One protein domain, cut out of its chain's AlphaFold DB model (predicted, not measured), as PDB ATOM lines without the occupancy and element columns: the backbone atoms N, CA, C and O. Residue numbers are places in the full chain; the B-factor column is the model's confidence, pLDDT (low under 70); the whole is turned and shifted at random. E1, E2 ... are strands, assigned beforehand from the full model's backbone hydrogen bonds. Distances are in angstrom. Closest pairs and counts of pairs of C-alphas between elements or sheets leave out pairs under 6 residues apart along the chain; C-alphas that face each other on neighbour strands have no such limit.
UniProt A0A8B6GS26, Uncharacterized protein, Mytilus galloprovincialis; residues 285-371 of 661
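This is residues 285 to 371 of the 661 residues of an uncharacterized protein of Mytilus galloprovincialis (UniProt A0A8B6GS26). There is little regular structure here: a strongly twisted wall of three strands, with the long loop 323 to 360 folded over one face and the loop 297 to 311 running from E1 at one edge of the wall to E2 at the other. E2 and E3 make a long hairpin, and short E1 pairs alongside residues 361 to 365 of E3, on the side of E3 away from E2. The printed part has 87 residues, 26 in named elements, E1, E2, E3 along the chain, with no named helix; the class is all strand and the antiparallel sheet runs E1, E3, E2. It is compact, radius of gyration of the C-alphas 13.4 A, spanning 42 by 29 by 18 A.

Start at edge strand E1, residues 292 to 296, antiparallel to inner strand E3, residues 361 to 370, at 134 degrees; N 294 and O 363 are 2.8 A apart. Edge strand E2, residues 312 to 322, is antiparallel to E3 at 163 degrees; N 316 and O 366 are 2.8 A apart. E1 and E2 are apart.

Find C-alpha 292 at (-4.482, 14.242, 16.051), where E1 begins its 12.3 A. E2 covers 30.6 A. E3 covers 28.4 A, ending at C-alpha 370, (10.316, 26.492, 19.239).

The farthest C-alphas, Thr 309 and Thr 324, are 41.8 A apart. Both links are long, and the printed part has no cut. Look for low pLDDT at residues 348 to 359, among others.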
ATOM      1  N   SER A 285      -3.956  18.668   6.238       84.94
ATOM      2  CA  SER A 285      -3.201  19.650   7.022       84.94
ATOM      3  C   SER A 285      -3.340  19.437   8.528       84.94
ATOM      4  O   SER A 285      -4.456  19.347   9.036       84.94
ATOM      5  N   ILE A 286      -2.214  19.442   9.236       85.94
ATOM      6  CA  ILE A 286      -2.129  19.368  10.697       85.94
ATOM      7  C   ILE A 286      -1.835  20.761  11.255       85.94
ATOM      8  O   ILE A 286      -0.967  21.475  10.747       85.94
ATOM      9  N   HIS A 287      -2.558  21.148  12.304       83.94
ATOM     10  CA  HIS A 287      -2.301  22.378  13.046       83.94
ATOM     11  C   HIS A 287      -1.320  22.133  14.197       83.94
ATOM     12  O   HIS A 287      -1.320  21.073  14.819       83.94
ATOM     13  N   LEU A 288      -0.492  23.138  14.480       83.62
ATOM     14  CA  LEU A 288       0.433  23.132  15.613       83.62
ATOM     15  C   LEU A 288      -0.338  23.057  16.946       83.62
ATOM     16  O   LEU A 288      -1.435  23.615  17.060       83.62
ATOM     17  N   TYR A 289       0.259  22.419  17.956       80.75
ATOM     18  CA  TYR A 289      -0.254  22.287  19.329       80.75
ATOM     19  C   TYR A 289      -1.622  21.600  19.437       80.75
ATOM     20  O   TYR A 289      -2.414  21.895  20.334       80.75
ATOM     21  N   HIS A 290      -1.925  20.707  18.497       81.75
ATOM     22  CA  HIS A 290      -3.170  19.953  18.459       81.75
ATOM     23  C   HIS A 290      -2.868  18.460  18.373       81.75
ATOM     24  O   HIS A 290      -2.027  18.022  17.593       81.75
ATOM     25  N   ASN A 291      -3.608  17.670  19.152       85.00
ATOM     26  CA  ASN A 291      -3.464  16.222  19.185       85.00
ATOM     27  C   ASN A 291      -4.376  15.560  18.140       85.00
ATOM     28  O   ASN A 291      -5.603  15.587  18.264       85.00
ATOM     29  N   TYR A 292      -3.778  14.937  17.126       86.25
ATOM     30  CA  TYR A 292      -4.482  14.242  16.051       86.25
ATOM     31  C   TYR A 292      -4.369  12.732  16.201       86.25
ATOM     32  O   TYR A 292      -3.272  12.186  16.243       86.25
ATOM     33  N   LYS A 293      -5.505  12.031  16.202       84.81
ATOM     34  CA  LYS A 293      -5.527  10.563  16.186       84.81
ATOM     35  C   LYS A 293      -5.475  10.052  14.750       84.81
ATOM     36  O   LYS A 293      -6.400  10.288  13.977       84.81
ATOM     37  N   VAL A 294      -4.420   9.319  14.410       83.81
ATOM     38  CA  VAL A 294      -4.148   8.811  13.061       83.81
ATOM     39  C   VAL A 294      -4.100   7.290  13.070       83.81
ATOM     40  O   VAL A 294      -3.460   6.683  13.925       83.81
ATOM     41  N   ARG A 295      -4.757   6.661  12.089       83.44
ATOM     42  CA  ARG A 295      -4.688   5.213  11.858       83.44
ATOM     43  C   ARG A 295      -3.733   4.912  10.710       83.44
ATOM     44  O   ARG A 295      -4.032   5.213   9.558       83.44
ATOM     45  N   ILE A 296      -2.618   4.262  11.019       79.62
ATOM     46  CA  ILE A 296      -1.559   3.944  10.062       79.62
ATOM     47  C   ILE A 296      -1.697   2.482   9.633       79.62
ATOM     48  O   ILE A 296      -1.496   1.549  10.411       79.62
ATOM     49  N   SER A 297      -2.068   2.286   8.370       78.25
ATOM     50  CA  SER A 297      -2.050   0.979   7.689       78.25
ATOM     51  C   SER A 297      -1.197   0.972   6.421       78.25
ATOM     52  O   SER A 297      -0.877  -0.089   5.894       78.25
ATOM     53  N   LYS A 298      -0.886   2.162   5.907       78.75
ATOM     54  CA  LYS A 298      -0.038   2.463   4.750       78.75
ATOM     55  C   LYS A 298       0.677   3.790   5.050       78.75
ATOM     56  O   LYS A 298       0.192   4.509   5.923       78.75
ATOM     57  N   PRO A 299       1.775   4.130   4.354       78.31
ATOM     58  CA  PRO A 299       2.397   5.444   4.485       78.31
ATOM     59  C   PRO A 299       1.377   6.563   4.236       78.31
ATOM     60  O   PRO A 299       0.642   6.512   3.247       78.31
ATOM     61  N   VAL A 300       1.325   7.544   5.137       82.06
ATOM     62  CA  VAL A 300       0.429   8.709   5.059       82.06
ATOM     63  C   VAL A 300       1.277   9.973   5.025       82.06
ATOM     64  O   VAL A 300       2.324  10.030   5.666       82.06
ATOM     65  N   ILE A 301       0.840  10.973   4.259       84.69
ATOM     66  CA  ILE A 301       1.528  12.257   4.114       84.69
ATOM     67  C   ILE A 301       0.622  13.349   4.673       84.69
ATOM     68  O   ILE A 301      -0.558  13.409   4.330       84.69
ATOM     69  N   TYR A 302       1.204  14.224   5.489       86.69
ATOM     70  CA  TYR A 302       0.554  15.403   6.049       86.69
ATOM     71  C   TYR A 302       1.369  16.653   5.728       86.69
ATOM     72  O   TYR A 302       2.582  16.578   5.530       86.69
ATOM     73  N   ARG A 303       0.704  17.808   5.709       87.06
ATOM     74  CA  ARG A 303       1.350  19.127   5.642       87.06
ATOM     75  C   ARG A 303       1.050  19.932   6.901       87.06
ATOM     76  O   ARG A 303      -0.037  19.827   7.454       87.06
ATOM     77  N   PHE A 304       1.976  20.768   7.333       86.94
ATOM     78  CA  PHE A 304       1.771  21.705   8.435       86.94
ATOM     79  C   PHE A 304       2.525  22.995   8.123       86.94
ATOM     80  O   PHE A 304       3.518  22.980   7.396       86.94
ATOM     81  N   ASN A 305       2.022  24.114   8.637       84.50
ATOM     82  CA  ASN A 305       2.602  25.428   8.382       84.50
ATOM     83  C   ASN A 305       3.370  25.891   9.614       84.50
ATOM     84  O   ASN A 305       2.836  25.856  10.722       84.50
ATOM     85  N   ILE A 306       4.593  26.361   9.401       78.75
ATOM     86  CA  ILE A 306       5.473  26.912  10.430       78.75
ATOM     87  C   ILE A 306       5.892  28.320   9.999       78.75
ATOM     88  O   ILE A 306       6.000  28.592   8.804       78.75
ATOM     89  N   LEU A 307       6.089  29.226  10.961       73.69
ATOM     90  CA  LEU A 307       6.628  30.554  10.663       73.69
ATOM     91  C   LEU A 307       8.084  30.445  10.210       73.69
ATOM     92  O   LEU A 307       8.852  29.703  10.815       73.69
ATOM     93  N   GLU A 308       8.483  31.259   9.234       68.69
ATOM     94  CA  GLU A 308       9.871  31.333   8.744       68.69
ATOM     95  C   GLU A 308      10.897  31.621   9.854       68.69
ATOM     96  O   GLU A 308      12.056  31.250   9.735       68.69
ATOM     97  N   THR A 309      10.470  32.241  10.956       65.94
ATOM     98  CA  THR A 309      11.306  32.580  12.119       65.94
ATOM     99  C   THR A 309      11.423  31.459  13.157       65.94
ATOM    100  O   THR A 309      12.012  31.655  14.216       65.94
ATOM    101  N   THR A 310      10.856  30.281  12.890       72.94
ATOM    102  CA  THR A 310      10.897  29.147  13.823       72.94
ATOM    103  C   THR A 310      12.262  28.472  13.784       72.94
ATOM    104  O   THR A 310      12.738  28.089  12.720       72.94
ATOM    105  N   SER A 311      12.868  28.289  14.957       71.38
ATOM    106  CA  SER A 311      14.214  27.714  15.082       71.38
ATOM    107  C   SER A 311      14.236  26.187  15.001       71.38
ATOM    108  O   SER A 311      15.140  25.606  14.408       71.38
ATOM    109  N   ALA A 312      13.226  25.534  15.575       75.56
ATOM    110  CA  ALA A 312      13.064  24.090  15.566       75.56
ATOM    111  C   ALA A 312      11.583  23.727  15.693       75.56
ATOM    112  O   ALA A 312      10.767  24.513  16.178       75.56
ATOM    113  N   TYR A 313      11.225  22.522  15.265       81.38
ATOM    114  CA  TYR A 313       9.902  21.961  15.493       81.38
ATOM    115  C   TYR A 313      10.021  20.498  15.900       81.38
ATOM    116  O   TYR A 313      10.925  19.788  15.461       81.38
ATOM    117  N   HIS A 314       9.095  20.059  16.743       80.19
ATOM    118  CA  HIS A 314       9.076  18.724  17.323       80.19
ATOM    119  C   HIS A 314       7.810  18.007  16.891       80.19
ATOM    120  O   HIS A 314       6.714  18.557  16.989       80.19
ATOM    121  N   VAL A 315       7.964  16.767  16.434       82.00
ATOM    122  CA  VAL A 315       6.841  15.889  16.104       82.00
ATOM    123  C   VAL A 315       6.735  14.821  17.184       82.00
ATOM    124  O   VAL A 315       7.558  13.912  17.268       82.00
ATOM    125  N   LEU A 316       5.721  14.944  18.031       81.56
ATOM    126  CA  LEU A 316       5.474  14.055  19.154       81.56
ATOM    127  C   LEU A 316       4.489  12.963  18.738       81.56
ATOM    128  O   LEU A 316       3.328  13.234  18.421       81.56
ATOM    129  N   VAL A 317       4.948  11.712  18.776       81.62
ATOM    130  CA  VAL A 317       4.115  10.526  18.542       81.62
ATOM    131  C   VAL A 317       3.852   9.839  19.876       81.62
ATOM    132  O   VAL A 317       4.774   9.452  20.589       81.62
ATOM    133  N   SER A 318       2.582   9.695  20.229       82.00
ATOM    134  CA  SER A 318       2.132   9.146  21.510       82.00
ATOM    135  C   SER A 318       0.913   8.235  21.325       82.00
ATOM    136  O   SER A 318       0.437   8.038  20.209       82.00
ATOM    137  N   GLY A 319       0.412   7.629  22.407       75.12
ATOM    138  CA  GLY A 319      -0.898   6.960  22.398       75.12
ATOM    139  C   GLY A 319      -1.020   5.751  21.460       75.12
ATOM    140  O   GLY A 319      -2.113   5.470  20.965       75.12
ATOM    141  N   CYS A 320       0.085   5.047  21.196       78.69
ATOM    142  CA  CYS A 320       0.125   3.959  20.224       78.69
ATOM    143  C   CYS A 320      -0.676   2.738  20.680       78.69
ATOM    144  O   CYS A 320      -0.353   2.084  21.673       78.69
ATOM    145  N   THR A 321      -1.712   2.405  19.916       77.69
ATOM    146  CA  THR A 321      -2.566   1.238  20.154       77.69
ATOM    147  C   THR A 321      -2.699   0.410  18.885       77.69
ATOM    148  O   THR A 321      -2.698   0.934  17.774       77.69
ATOM    149  N   ASN A 322      -2.792  -0.911  19.016       77.50
ATOM    150  CA  ASN A 322      -3.083  -1.769  17.870       77.50
ATOM    151  C   ASN A 322      -4.555  -1.606  17.420       77.50
ATOM    152  O   ASN A 322      -5.359  -0.944  18.077       77.50
ATOM    153  N   ALA A 323      -4.952  -2.270  16.329       68.88
ATOM    154  CA  ALA A 323      -6.339  -2.242  15.845       68.88
ATOM    155  C   ALA A 323      -7.401  -2.711  16.862       68.88
ATOM    156  O   ALA A 323      -8.578  -2.414  16.676       68.88
ATOM    157  N   THR A 324      -7.005  -3.432  17.916       72.44
ATOM    158  CA  THR A 324      -7.885  -3.897  18.997       72.44
ATOM    159  C   THR A 324      -7.813  -3.016  20.253       72.44
ATOM    160  O   THR A 324      -8.360  -3.397  21.280       72.44
ATOM    161  N   GLY A 325      -7.133  -1.862  20.205       70.12
ATOM    162  CA  GLY A 325      -7.028  -0.913  21.322       70.12
ATOM    163  C   GLY A 325      -5.981  -1.259  22.389       70.12
ATOM    164  O   GLY A 325      -5.932  -0.612  23.430       70.12
ATOM    165  N   ILE A 326      -5.133  -2.260  22.151       74.25
ATOM    166  CA  ILE A 326      -4.088  -2.693  23.087       74.25
ATOM    167  C   ILE A 326      -2.864  -1.781  22.921       74.25
ATOM    168  O   ILE A 326      -2.417  -1.608  21.781       74.25
ATOM    169  N   PRO A 327      -2.297  -1.228  24.010       73.00
ATOM    170  CA  PRO A 327      -1.072  -0.437  23.961       73.00
ATOM    171  C   PRO A 327       0.082  -1.225  23.335       73.00
ATOM    172  O   PRO A 327       0.337  -2.372  23.705       73.00
ATOM    173  N   VAL A 328       0.783  -0.614  22.385       72.50
ATOM    174  CA  VAL A 328       1.946  -1.206  21.709       72.50
ATOM    175  C   VAL A 328       3.068  -0.183  21.598       72.50
ATOM    176  O   VAL A 328       2.818   1.020  21.578       72.50
ATOM    177  N   SER A 329       4.311  -0.652  21.492       67.62
ATOM    178  CA  SER A 329       5.448   0.215  21.178       67.62
ATOM    179  C   SER A 329       5.220   0.936  19.844       67.62
ATOM    180  O   SER A 329       4.825   0.310  18.857       67.62
ATOM    181  N   CYS A 330       5.463   2.247  19.822       65.25
ATOM    182  CA  CYS A 330       5.306   3.114  18.655       65.25
ATOM    183  C   CYS A 330       6.400   2.848  17.609       65.25
ATOM    184  O   CYS A 330       7.382   3.577  17.528       65.25
ATOM    185  N   LEU A 331       6.252   1.783  16.823       68.56
ATOM    186  CA  LEU A 331       7.104   1.515  15.662       68.56
ATOM    187  C   LEU A 331       6.545   2.300  14.468       68.56
ATOM    188  O   LEU A 331       5.744   1.763  13.706       68.56
ATOM    189  N   VAL A 332       6.870   3.591  14.376       72.19
ATOM    190  CA  VAL A 332       6.456   4.472  13.274       72.19
ATOM    191  C   VAL A 332       7.635   5.342  12.865       72.19
ATOM    192  O   VAL A 332       8.192   6.046  13.704       72.19
ATOM    193  N   ASP A 333       7.961   5.327  11.575       73.19
ATOM    194  CA  ASP A 333       8.960   6.221  10.996       73.19
ATOM    195  C   ASP A 333       8.308   7.563  10.665       73.19
ATOM    196  O   ASP A 333       7.345   7.633   9.893       73.19
ATOM    197  N   VAL A 334       8.837   8.638  11.245       77.31
ATOM    198  CA  VAL A 334       8.406  10.004  10.946       77.31
ATOM    199  C   VAL A 334       9.519  10.696  10.188       77.31
ATOM    200  O   VAL A 334      10.605  10.891  10.720       77.31
ATOM    201  N   ILE A 335       9.230  11.073   8.946       81.12
ATOM    202  CA  ILE A 335      10.157  11.789   8.078       81.12
ATOM    203  C   ILE A 335       9.545  13.145   7.759       81.12
ATOM    204  O   ILE A 335       8.409  13.219   7.284       81.12
ATOM    205  N   THR A 336      10.296  14.210   8.008       83.06
ATOM    206  CA  THR A 336       9.878  15.581   7.726       83.06
ATOM    207  C   THR A 336      10.888  16.265   6.817       83.06
ATOM    208  O   THR A 336      12.049  15.862   6.729       83.06
ATOM    209  N   ARG A 337      10.410  17.252   6.060       82.38
ATOM    210  CA  ARG A 337      11.231  18.060   5.163       82.38
ATOM    211  C   ARG A 337      10.592  19.431   5.007       82.38
ATOM    212  O   ARG A 337       9.404  19.527   4.692       82.38
ATOM    213  N   GLY A 338      11.377  20.484   5.197       80.00
ATOM    214  CA  GLY A 338      10.941  21.849   4.909       80.00
ATOM    215  C   GLY A 338      10.713  22.081   3.411       80.00
ATOM    216  O   GLY A 338      11.484  21.601   2.581       80.00
ATOM    217  N   GLN A 339       9.663  22.832   3.058       76.19
ATOM    218  CA  GLN A 339       9.352  23.305   1.692       76.19
ATOM    219  C   GLN A 339       9.133  22.222   0.616       76.19
ATOM    220  O   GLN A 339       8.775  22.550  -0.508       76.19
ATOM    221  N   GLY A 340       9.284  20.936   0.921       76.94
ATOM    222  CA  GLY A 340       9.152  19.852  -0.048       76.94
ATOM    223  C   GLY A 340       8.616  18.576   0.578       76.94
ATOM    224  O   GLY A 340       8.493  18.454   1.793       76.94
ATOM    225  N   VAL A 341       8.296  17.593  -0.262       80.81
ATOM    226  CA  VAL A 341       7.830  16.293   0.230       80.81
ATOM    227  C   VAL A 341       9.046  15.481   0.717       80.81
ATOM    228  O   VAL A 341      10.017  15.354  -0.039       80.81
ATOM    229  N   PRO A 342       9.022  14.928   1.945       80.38
ATOM    230  CA  PRO A 342      10.127  14.133   2.485       80.38
ATOM    231  C   PRO A 342      10.329  12.825   1.713       80.38
ATOM    232  O   PRO A 342       9.356  12.249   1.223       80.38
ATOM    233  N   ASP A 343      11.570  12.344   1.624       74.62
ATOM    234  CA  ASP A 343      11.943  11.033   1.066       74.62
ATOM    235  C   ASP A 343      13.063  10.376   1.885       74.62
ATOM    236  O   ASP A 343      13.748  11.058   2.638       74.62
ATOM    237  N   LEU A 344      13.311   9.077   1.686       71.31
ATOM    238  CA  LEU A 344      14.393   8.328   2.348       71.31
ATOM    239  C   LEU A 344      15.797   8.894   2.089       71.31
ATOM    240  O   LEU A 344      16.717   8.594   2.839       71.31
ATOM    241  N   HIS A 345      15.971   9.687   1.032       69.88
ATOM    242  CA  HIS A 345      17.233  10.359   0.712       69.88
ATOM    243  C   HIS A 345      17.227  11.855   1.038       69.88
ATOM    244  O   HIS A 345      18.281  12.476   1.057       69.88
ATOM    245  N   HIS A 346      16.054  12.441   1.291       71.00
ATOM    246  CA  HIS A 346      15.889  13.882   1.441       71.00
ATOM    247  C   HIS A 346      14.945  14.174   2.612       71.00
ATOM    248  O   HIS A 346      13.725  14.276   2.431       71.00
ATOM    249  N   TYR A 347      15.518  14.282   3.808       72.06
ATOM    250  CA  TYR A 347      14.804  14.485   5.067       72.06
ATOM    251  C   TYR A 347      15.625  15.319   6.056       72.06
ATOM    252  O   TYR A 347      16.846  15.394   5.940       72.06
ATOM    253  N   ASP A 348      14.955  15.944   7.023       68.75
ATOM    254  CA  ASP A 348      15.609  16.741   8.064       68.75
ATOM    255  C   ASP A 348      16.343  15.817   9.060       68.75
ATOM    256  O   ASP A 348      15.826  14.771   9.429       68.75
ATOM    257  N   ASN A 349      17.533  16.189   9.544       56.84
ATOM    258  CA  ASN A 349      18.463  15.304  10.283       56.84
ATOM    259  C   ASN A 349      17.922  14.613  11.565       56.84
ATOM    260  O   ASN A 349      18.590  13.735  12.107       56.84
ATOM    261  N   ASN A 350      16.723  14.957  12.041       54.28
ATOM    262  CA  ASN A 350      16.130  14.472  13.293       54.28
ATOM    263  C   ASN A 350      15.112  13.329  13.091       54.28
ATOM    264  O   ASN A 350      14.085  13.273  13.768       54.28
ATOM    265  N   VAL A 351      15.374  12.413  12.156       50.72
ATOM    266  CA  VAL A 351      14.493  11.265  11.875       50.72
ATOM    267  C   VAL A 351      14.934  10.037  12.667       50.72
ATOM    268  O   VAL A 351      16.044   9.535  12.500       50.72
ATOM    269  N   ILE A 352      14.036   9.514  13.505       52.72
ATOM    270  CA  ILE A 352      14.213   8.227  14.187       52.72
ATOM    271  C   ILE A 352      13.507   7.159  13.346       52.72
ATOM    272  O   ILE A 352      12.280   7.152  13.267       52.72
ATOM    273  N   ALA A 353      14.281   6.267  12.720       42.47
ATOM    274  CA  ALA A 353      13.754   5.134  11.960       42.47
ATOM    275  C   ALA A 353      13.809   3.837  12.788       42.47
ATOM    276  O   ALA A 353      14.870   3.475  13.304       42.47
ATOM    277  N   VAL A 354      12.696   3.103  12.896       46.44
ATOM    278  CA  VAL A 354      12.625   1.779  13.535       46.44
ATOM    279  C   VAL A 354      11.751   0.826  12.709       46.44
ATOM    280  O   VAL A 354      10.592   1.092  12.405       46.44
ATOM    281  N   SER A 355      12.309  -0.345  12.386       43.16
ATOM    282  CA  SER A 355      11.710  -1.330  11.476       43.16
ATOM    283  C   SER A 355      10.300  -1.780  11.893       43.16
ATOM    284  O   SER A 355      10.086  -2.315  12.984       43.16
ATOM    285  N   CYS A 356       9.336  -1.595  10.989       47.62
ATOM    286  CA  CYS A 356       7.935  -1.948  11.194       47.62
ATOM    287  C   CYS A 356       7.622  -3.383  10.729       47.62
ATOM    288  O   CYS A 356       7.905  -3.761   9.594       47.62
ATOM    289  N   GLY A 357       6.956  -4.172  11.580       55.75
ATOM    290  CA  GLY A 357       6.257  -5.397  11.165       55.75
ATOM    291  C   GLY A 357       4.852  -5.112  10.599       55.75
ATOM    292  O   GLY A 357       4.327  -4.017  10.764       55.75
ATOM    293  N   ASN A 358       4.215  -6.118   9.983       54.84
ATOM    294  CA  ASN A 358       2.901  -6.076   9.295       54.84
ATOM    295  C   ASN A 358       1.659  -5.733  10.179       54.84
ATOM    296  O   ASN A 358       0.637  -6.418  10.096       54.84
ATOM    297  N   LYS A 359       1.683  -4.713  11.049       63.69
ATOM    298  CA  LYS A 359       0.544  -4.344  11.920       63.69
ATOM    299  C   LYS A 359      -0.001  -2.946  11.624       63.69
ATOM    300  O   LYS A 359       0.739  -2.034  11.289       63.69
ATOM    301  N   THR A 360      -1.315  -2.795  11.795       70.69
ATOM    302  CA  THR A 360      -1.992  -1.491  11.798       70.69
ATOM    303  C   THR A 360      -1.956  -0.894  13.206       70.69
ATOM    304  O   THR A 360      -2.207  -1.609  14.183       70.69
ATOM    305  N   VAL A 361      -1.630   0.396  13.308       75.88
ATOM    306  CA  VAL A 361      -1.436   1.105  14.585       75.88
ATOM    307  C   VAL A 361      -2.208   2.421  14.560       75.88
ATOM    308  O   VAL A 361      -2.197   3.138  13.562       75.88
ATOM    309  N   ASN A 362      -2.888   2.733  15.656       78.38
ATOM    310  CA  ASN A 362      -3.460   4.044  15.920       78.38
ATOM    311  C   ASN A 362      -2.470   4.838  16.772       78.38
ATOM    312  O   ASN A 362      -2.014   4.318  17.788       78.38
ATOM    313  N   VAL A 363      -2.164   6.074  16.388       82.62
ATOM    314  CA  VAL A 363      -1.224   6.959  17.094       82.62
ATOM    315  C   VAL A 363      -1.845   8.331  17.326       82.62
ATOM    316  O   VAL A 363      -2.687   8.764  16.540       82.62
ATOM    317  N   SER A 364      -1.435   9.021  18.386       82.69
ATOM    318  CA  SER A 364      -1.670  10.453  18.563       82.69
ATOM    319  C   SER A 364      -0.443  11.249  18.139       82.69
ATOM    320  O   SER A 364       0.660  11.002  18.621       82.69
ATOM    321  N   LEU A 365      -0.655  12.199  17.240       82.56
ATOM    322  CA  LEU A 365       0.356  13.062  16.654       82.56
ATOM    323  C   LEU A 365       0.154  14.495  17.153       82.56
ATOM    324  O   LEU A 365      -0.957  15.012  17.064       82.56
ATOM    325  N   ASP A 366       1.213  15.120  17.656       81.94
ATOM    326  CA  ASP A 366       1.242  16.531  18.053       81.94
ATOM    327  C   ASP A 366       2.495  17.200  17.472       81.94
ATOM    328  O   ASP A 366       3.576  16.613  17.482       81.94
ATOM    329  N   ILE A 367       2.349  18.408  16.925       81.12
ATOM    330  CA  ILE A 367       3.450  19.174  16.328       81.12
ATOM    331  C   ILE A 367       3.633  20.452  17.137       81.12
ATOM    332  O   ILE A 367       2.727  21.282  17.208       81.12
ATOM    333  N   GLN A 368       4.820  20.631  17.704       82.06
ATOM    334  CA  GLN A 368       5.182  21.790  18.519       82.06
ATOM    335  C   GLN A 368       6.315  22.571  17.850       82.06
ATOM    336  O   GLN A 368       7.082  22.008  17.072       82.06
ATOM    337  N   SER A 369       6.416  23.874  18.116       79.75
ATOM    338  CA  SER A 369       7.423  24.738  17.492       79.75
ATOM    339  C   SER A 369       8.156  25.616  18.500       79.75
ATOM    340  O   SER A 369       7.544  26.322  19.297       79.75
ATOM    341  N   ASP A 370       9.479  25.648  18.399       74.56
ATOM    342  CA  ASP A 370      10.316  26.492  19.239       74.56
ATOM    343  C   ASP A 370      10.547  27.838  18.566       74.56
ATOM    344  O   ASP A 370      11.184  27.963  17.510       74.56
ATOM    345  N   ARG A 371      10.025  28.879  19.214       72.31
ATOM    346  CA  ARG A 371      10.183  30.253  18.740       72.31
ATOM    347  C   ARG A 371      11.606  30.765  18.965       72.31
ATOM    348  O   ARG A 371      12.076  31.532  18.142       72.31
TER     349      ARG A 371